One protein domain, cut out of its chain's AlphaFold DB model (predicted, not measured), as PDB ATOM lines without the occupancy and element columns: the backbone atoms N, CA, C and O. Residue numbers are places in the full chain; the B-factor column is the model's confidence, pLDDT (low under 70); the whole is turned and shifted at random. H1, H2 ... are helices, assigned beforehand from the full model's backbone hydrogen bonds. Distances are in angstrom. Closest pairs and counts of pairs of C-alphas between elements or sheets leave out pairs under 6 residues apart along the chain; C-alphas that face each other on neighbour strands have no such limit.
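This is residues 43 to 97 of the 97 residues of an uncharacterized protein of Petromyces alliaceus (UniProt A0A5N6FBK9). H2 and H4 cross almost at right angles as a small core, with H3 at one end; at the other are short H1 and the tail, residues 90 to 97. The printed part has 55 residues with four named helices, H1 to H4 in order, and no named strand: all helix. It is only just loose, close to compact, with a radius of gyration of the C-alphas of 12.5 A, and elongated, spanning 43 by 23 by 15 A.

H1, residues 44 to 48, begins at C-alpha 44 (-0.105, 24.585, 40.783). H2 is residues 53 to 59, and H3, residues 64 to 72, measures 12.4 A. H4, residues 78 to 89, measures 16.7 A and ends at C-alpha 89 (4.814, 37.070, 42.857).

H1 and H3 are apart. H1 is close to H4 but not clearly touching, the closest C-alphas, Ser 48 and Arg 88, 6.5 A apart. H2 and H4 touch, about perpendicular at 88 degrees; their closest C-alphas, Ala 55 and Ala 84, are 4.4 A apart. H3 and H4 are close but not clearly touching, with C-alphas Leu 71 and Ala 78 closest at 6.9 A. In H1, H2, H3 and H4 every O i to N i+4 pair is within hydrogen-bond range.

The farthest C-alphas, Ala 73 and Phe 97, are 43.6 A apart. The printed part has no cut, and its three links are tight. Residues 43 to 50 and 90 to 97 have pLDDT under 70.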
ATOM      1  N   ASN A  43      -2.552  21.233  38.536       61.12
ATOM      2  CA  ASN A  43      -1.148  21.598  38.572       61.12
ATOM      3  C   ASN A  43      -0.955  23.048  39.043       61.12
ATOM      4  O   ASN A  43      -1.239  24.002  38.324       61.12
ATOM      5  N   VAL A  44      -0.399  23.243  40.241       59.56
ATOM      6  CA  VAL A  44      -0.105  24.585  40.783       59.56
ATOM      7  C   VAL A  44       0.784  25.404  39.835       59.56
ATOM      8  O   VAL A  44       0.621  26.621  39.763       59.56
ATOM      9  N   GLN A  45       1.645  24.751  39.048       60.91
ATOM     10  CA  GLN A  45       2.483  25.412  38.048       60.91
ATOM     11  C   GLN A  45       1.652  26.144  36.985       60.91
ATOM     12  O   GLN A  45       2.027  27.233  36.566       60.91
ATOM     13  N   GLU A  46       0.489  25.618  36.600       60.12
ATOM     14  CA  GLU A  46      -0.408  26.263  35.630       60.12
ATOM     15  C   GLU A  46      -1.082  27.524  36.200       60.12
ATOM     16  O   GLU A  46      -1.493  28.395  35.442       60.12
ATOM     17  N   ARG A  47      -1.144  27.682  37.534       58.66
ATOM     18  CA  ARG A  47      -1.594  28.933  38.181       58.66
ATOM     19  C   ARG A  47      -0.505  30.000  38.251       58.66
ATOM     20  O   ARG A  47      -0.824  31.169  38.458       58.66
ATOM     21  N   SER A  48       0.754  29.582  38.171       59.72
ATOM     22  CA  SER A  48       1.934  30.438  38.321       59.72
ATOM     23  C   SER A  48       2.652  30.708  37.002       59.72
ATOM     24  O   SER A  48       3.533  31.564  36.975       59.72
ATOM     25  N   CYS A  49       2.282  29.995  35.935       63.25
ATOM     26  CA  CYS A  49       2.797  30.218  34.595       63.25
ATOM     27  C   CYS A  49       2.370  31.604  34.114       63.25
ATOM     28  O   CYS A  49       1.186  31.952  34.133       63.25
ATOM     29  N   LEU A  50       3.347  32.410  33.716       65.69
ATOM     30  CA  LEU A  50       3.089  33.706  33.115       65.69
ATOM     31  C   LEU A  50       2.799  33.504  31.624       65.69
ATOM     32  O   LEU A  50       3.587  32.871  30.928       65.69
ATOM     33  N   ASP A  51       1.732  34.125  31.109       72.69
ATOM     34  CA  ASP A  51       1.477  34.210  29.653       72.69
ATOM     35  C   ASP A  51       2.671  34.846  28.902       72.69
ATOM     36  O   ASP A  51       2.863  34.660  27.701       72.69
ATOM     37  N   ASP A  52       3.499  35.606  29.624       79.62
ATOM     38  CA  ASP A  52       4.733  36.196  29.130       79.62
ATOM     39  C   ASP A  52       5.897  35.192  29.163       79.62
ATOM     40  O   ASP A  52       6.557  34.995  30.189       79.62
ATOM     41  N   SER A  53       6.189  34.618  27.994       85.00
ATOM     42  CA  SER A  53       7.308  33.692  27.780       85.00
ATOM     43  C   SER A  53       8.672  34.233  28.232       85.00
ATOM     44  O   SER A  53       9.506  33.459  28.700       85.00
ATOM     45  N   LEU A  54       8.927  35.547  28.144       87.88
ATOM     46  CA  LEU A  54      10.189  36.130  28.605       87.88
ATOM     47  C   LEU A  54      10.270  36.085  30.132       87.88
ATOM     48  O   LEU A  54      11.284  35.670  30.691       87.88
ATOM     49  N   ALA A  55       9.191  36.489  30.801       87.69
ATOM     50  CA  ALA A  55       9.125  36.473  32.254       87.69
ATOM     51  C   ALA A  55       9.170  35.041  32.813       87.69
ATOM     52  O   ALA A  55       9.833  34.794  33.824       87.69
ATOM     53  N   GLN A  56       8.540  34.087  32.124       87.31
ATOM     54  CA  GLN A  56       8.628  32.668  32.459       87.31
ATOM     55  C   GLN A  56      10.077  32.166  32.349       87.31
ATOM     56  O   GLN A  56      10.627  31.681  33.333       87.31
ATOM     57  N   ASN A  57      10.746  32.412  31.216       91.19
ATOM     58  CA  ASN A  57      12.142  32.012  31.001       91.19
ATOM     59  C   ASN A  57      13.107  32.578  32.053       91.19
ATOM     60  O   ASN A  57      14.049  31.897  32.444       91.19
ATOM     61  N   ILE A  58      12.901  33.821  32.504       92.44
ATOM     62  CA  ILE A  58      13.748  34.426  33.541       92.44
ATOM     63  C   ILE A  58      13.477  33.795  34.911       92.44
ATOM     64  O   ILE A  58      14.413  33.533  35.665       92.44
ATOM     65  N   THR A  59      12.206  33.580  35.251       90.00
ATOM     66  CA  THR A  59      11.820  33.079  36.580       90.00
ATOM     67  C   THR A  59      11.979  31.569  36.743       90.00
ATOM     68  O   THR A  59      11.975  31.088  37.872       90.00
ATOM     69  N   ASP A  60      12.149  30.828  35.649       90.88
ATOM     70  CA  ASP A  60      12.477  29.399  35.670       90.88
ATOM     71  C   ASP A  60      13.973  29.118  35.861       90.88
ATOM     72  O   ASP A  60      14.360  27.970  36.067       90.88
ATOM     73  N   ILE A  61      14.819  30.154  35.852       93.62
ATOM     74  CA  ILE A  61      16.212  30.032  36.284       93.62
ATOM     75  C   ILE A  61      16.220  29.882  37.809       93.62
ATOM     76  O   ILE A  61      16.122  30.855  38.554       93.62
ATOM     77  N   ASP A  62      16.361  28.645  38.267       88.06
ATOM     78  CA  ASP A  62      16.394  28.244  39.678       88.06
ATOM     79  C   ASP A  62      17.711  28.599  40.397       88.06
ATOM     80  O   ASP A  62      17.774  28.672  41.626       88.06
ATOM     81  N   SER A  63      18.771  28.862  39.632       94.19
ATOM     82  CA  SER A  63      20.124  29.125  40.119       94.19
ATOM     83  C   SER A  63      20.485  30.614  40.053       94.19
ATOM     84  O   SER A  63      20.681  31.180  38.974       94.19
ATOM     85  N   ILE A  64      20.661  31.251  41.221       92.88
ATOM     86  CA  ILE A  64      21.098  32.660  41.331       92.88
ATOM     87  C   ILE A  64      22.415  32.929  40.573       92.88
ATOM     88  O   ILE A  64      22.474  33.930  39.854       92.88
ATOM     89  N   PRO A  65      23.463  32.080  40.671       97.12
ATOM     90  CA  PRO A  65      24.680  32.267  39.882       97.12
ATOM     91  C   PRO A  65      24.411  32.309  38.375       97.12
ATOM     92  O   PRO A  65      24.911  33.196  37.688       97.12
ATOM     93  N   THR A  66      23.556  31.409  37.882       96.25
ATOM     94  CA  THR A  66      23.191  31.345  36.462       96.25
ATOM     95  C   THR A  66      22.467  32.616  36.029       96.25
ATOM     96  O   THR A  66      22.797  33.197  34.998       96.25
ATOM     97  N   LEU A  67      21.520  33.108  36.835       95.19
ATOM     98  CA  LEU A  67      20.820  34.364  36.555       95.19
ATOM     99  C   LEU A  67      21.798  35.546  36.471       95.19
ATOM    100  O   LEU A  67      21.700  36.373  35.564       95.19
ATOM    101  N   LEU A  68      22.768  35.605  37.385       96.31
ATOM    102  CA  LEU A  68      23.783  36.656  37.400       96.31
ATOM    103  C   LEU A  68      24.667  36.623  36.147       96.31
ATOM    104  O   LEU A  68      24.993  37.679  35.605       96.31
ATOM    105  N   GLU A  69      25.038  35.438  35.663       97.00
ATOM    106  CA  GLU A  69      25.777  35.296  34.407       97.00
ATOM    107  C   GLU A  69      24.972  35.808  33.210       97.00
ATOM    108  O   GLU A  69      25.514  36.552  32.394       97.00
ATOM    109  N   GLN A  70      23.673  35.501  33.132       96.19
ATOM    110  CA  GLN A  70      22.813  35.996  32.048       96.19
ATOM    111  C   GLN A  70      22.657  37.525  32.075       96.19
ATOM    112  O   GLN A  70      22.640  38.159  31.018       96.19
ATOM    113  N   LEU A  71      22.592  38.125  33.269       95.88
ATOM    114  CA  LEU A  71      22.587  39.583  33.440       95.88
ATOM    115  C   LEU A  71      23.919  40.205  32.996       95.88
ATOM    116  O   LEU A  71      23.928  41.201  32.279       95.88
ATOM    117  N   ARG A  72      25.054  39.602  33.376       96.06
ATOM    118  CA  ARG A  72      26.397  40.066  32.975       96.06
ATOM    119  C   ARG A  72      26.639  39.936  31.476       96.06
ATOM    120  O   ARG A  72      27.274  40.803  30.890       96.06
ATOM    121  N   ALA A  73      26.117  38.877  30.864       96.25
ATOM    122  CA  ALA A  73      26.162  38.663  29.422       96.25
ATOM    123  C   ALA A  73      25.219  39.602  28.644       96.25
ATOM    124  O   ALA A  73      25.212  39.571  27.416       96.25
ATOM    125  N   GLY A  74      24.401  40.409  29.335       94.81
ATOM    126  CA  GLY A  74      23.436  41.318  28.716       94.81
ATOM    127  C   GLY A  74      22.247  40.614  28.061       94.81
ATOM    128  O   GLY A  74      21.480  41.259  27.350       94.81
ATOM    129  N   LYS A  75      22.066  39.304  28.294       95.81
ATOM    130  CA  LYS A  75      20.931  38.540  27.752       95.81
ATOM    131  C   LYS A  75      19.601  39.022  28.332       95.81
ATOM    132  O   LYS A  75      18.594  39.019  27.631       95.81
ATOM    133  N   TYR A  76      19.615  39.445  29.594       95.75
ATOM    134  CA  TYR A  76      18.490  40.092  30.262       95.75
ATOM    135  C   TYR A  76      18.952  41.393  30.906       95.75
ATOM    136  O   TYR A  76      20.074  41.486  31.406       95.75
ATOM    137  N   THR A  77      18.075  42.392  30.937       96.25
ATOM    138  CA  THR A  77      18.302  43.607  31.720       96.25
ATOM    139  C   THR A  77      17.849  43.411  33.166       96.25
ATOM    140  O   THR A  77      16.986  42.580  33.468       96.25
ATOM    141  N   ALA A  78      18.399  44.212  34.083       94.38
ATOM    142  CA  ALA A  78      17.953  44.223  35.476       94.38
ATOM    143  C   ALA A  78      16.457  44.569  35.596       94.38
ATOM    144  O   ALA A  78      15.754  43.996  36.428       94.38
ATOM    145  N   GLU A  79      15.958  45.462  34.737       95.12
ATOM    146  CA  GLU A  79      14.542  45.829  34.674       95.12
ATOM    147  C   GLU A  79      13.669  44.642  34.248       95.12
ATOM    148  O   GLU A  79      12.704  44.323  34.941       95.12
ATOM    149  N   GLN A  80      14.045  43.929  33.178       94.31
ATOM    150  CA  GLN A  80      13.331  42.731  32.719       94.31
ATOM    151  C   GLN A  80      13.267  41.663  33.812       94.31
ATOM    152  O   GLN A  80      12.198  41.111  34.070       94.31
ATOM    153  N   ALA A  81      14.391  41.406  34.486       93.56
ATOM    154  CA  ALA A  81      14.437  40.423  35.560       93.56
ATOM    155  C   ALA A  81      13.571  40.831  36.755       93.56
ATOM    156  O   ALA A  81      12.751  40.044  37.227       93.56
ATOM    157  N   THR A  82      13.688  42.081  37.200       92.62
ATOM    158  CA  THR A  82      12.884  42.612  38.309       92.62
ATOM    159  C   THR A  82      11.394  42.519  37.993       92.62
ATOM    160  O   THR A  82      10.605  42.030  38.802       92.62
ATOM    161  N   HIS A  83      11.003  42.927  36.787       90.31
ATOM    162  CA  HIS A  83       9.614  42.909  36.356       90.31
ATOM    163  C   HIS A  83       9.050  41.485  36.244       90.31
ATOM    164  O   HIS A  83       7.904  41.244  36.631       90.31
ATOM    165  N   ALA A  84       9.856  40.528  35.774       90.62
ATOM    166  CA  ALA A  84       9.473  39.121  35.696       90.62
ATOM    167  C   ALA A  84       9.148  38.535  37.083       90.62
ATOM    168  O   ALA A  84       8.096  37.920  37.265       90.62
ATOM    169  N   TYR A  85       9.997  38.793  38.083       88.56
ATOM    170  CA  TYR A  85       9.761  38.337  39.456       88.56
ATOM    171  C   TYR A  85       8.576  39.041  40.126       88.56
ATOM    172  O   TYR A  85       7.793  38.381  40.808       88.56
ATOM    173  N   ILE A  86       8.379  40.346  39.893       86.31
ATOM    174  CA  ILE A  86       7.180  41.056  40.372       86.31
ATOM    175  C   ILE A  86       5.920  40.395  39.804       86.31
ATOM    176  O   ILE A  86       5.011  40.067  40.564       86.31
ATOM    177  N   ARG A  87       5.874  40.142  38.490       80.75
ATOM    178  CA  ARG A  87       4.721  39.496  37.843       80.75
ATOM    179  C   ARG A  87       4.429  38.102  38.398       80.75
ATOM    180  O   ARG A  87       3.265  37.799  38.621       80.75
ATOM    181  N   ARG A  88       5.451  37.278  38.653       79.75
ATOM    182  CA  ARG A  88       5.278  35.926  39.220       79.75
ATOM    183  C   ARG A  88       4.773  35.948  40.665       79.75
ATOM    184  O   ARG A  88       4.000  35.079  41.057       79.75
ATOM    185  N   CYS A  89       5.208  36.929  41.455       72.44
ATOM    186  CA  CYS A  89       4.814  37.070  42.857       72.44
ATOM    187  C   CYS A  89       3.434  37.712  43.037       72.44
ATOM    188  O   CYS A  89       2.801  37.502  44.072       72.44
ATOM    189  N   VAL A  90       2.962  38.498  42.067       65.75
ATOM    190  CA  VAL A  90       1.612  39.057  42.102       65.75
ATOM    191  C   VAL A  90       0.632  37.934  41.756       65.75
ATOM    192  O   VAL A  90       0.618  37.483  40.611       65.75
ATOM    193  N   PRO A  91      -0.208  37.463  42.702       55.78
ATOM    194  CA  PRO A  91      -1.270  36.536  42.353       55.78
ATOM    195  C   PRO A  91      -2.123  37.215  41.289       55.78
ATOM    196  O   PRO A  91      -2.635  38.313  41.519       55.78
ATOM    197  N   TYR A  92      -2.220  36.581  40.121       49.00
ATOM    198  CA  TYR A  92      -3.007  37.046  38.990       49.00
ATOM    199  C   TYR A  92      -4.442  37.301  39.466       49.00
ATOM    200  O   TYR A  92      -5.268  36.394  39.573       49.00
ATOM    201  N   ARG A  93      -4.734  38.552  39.825       42.44
ATOM    202  CA  ARG A  93      -6.077  39.014  40.144       42.44
ATOM    203  C   ARG A  93      -6.748  39.196  38.794       42.44
ATOM    204  O   ARG A  93      -6.783  40.299  38.258       42.44
ATOM    205  N   ARG A  94      -7.209  38.089  38.203       43.75
ATOM    206  CA  ARG A  94      -8.113  38.141  37.056       43.75
ATOM    207  C   ARG A  94      -9.350  38.870  37.565       43.75
ATOM    208  O   ARG A  94     -10.133  38.311  38.325       43.75
ATOM    209  N   ALA A  95      -9.446  40.158  37.254       38.66
ATOM    210  CA  ALA A  95     -10.675  40.906  37.409       38.66
ATOM    211  C   ALA A  95     -11.683  40.256  36.456       38.66
ATOM    212  O   ALA A  95     -11.662  40.496  35.255       38.66
ATOM    213  N   GLN A  96     -12.475  39.337  36.991       34.69
ATOM    214  CA  GLN A  96     -13.736  38.913  36.410       34.69
ATOM    215  C   GLN A  96     -14.794  39.413  37.389       34.69
ATOM    216  O   GLN A  96     -15.017  38.807  38.435       34.69
ATOM    217  N   PHE A  97     -15.310  40.603  37.090       40.78
ATOM    218  CA  PHE A  97     -16.660  41.007  37.455       40.78
ATOM    219  C   PHE A  97     -17.507  40.880  36.194       40.78
ATOM    220  O   PHE A  97     -16.945  41.162  35.107       40.78
TER     221      PHE A  97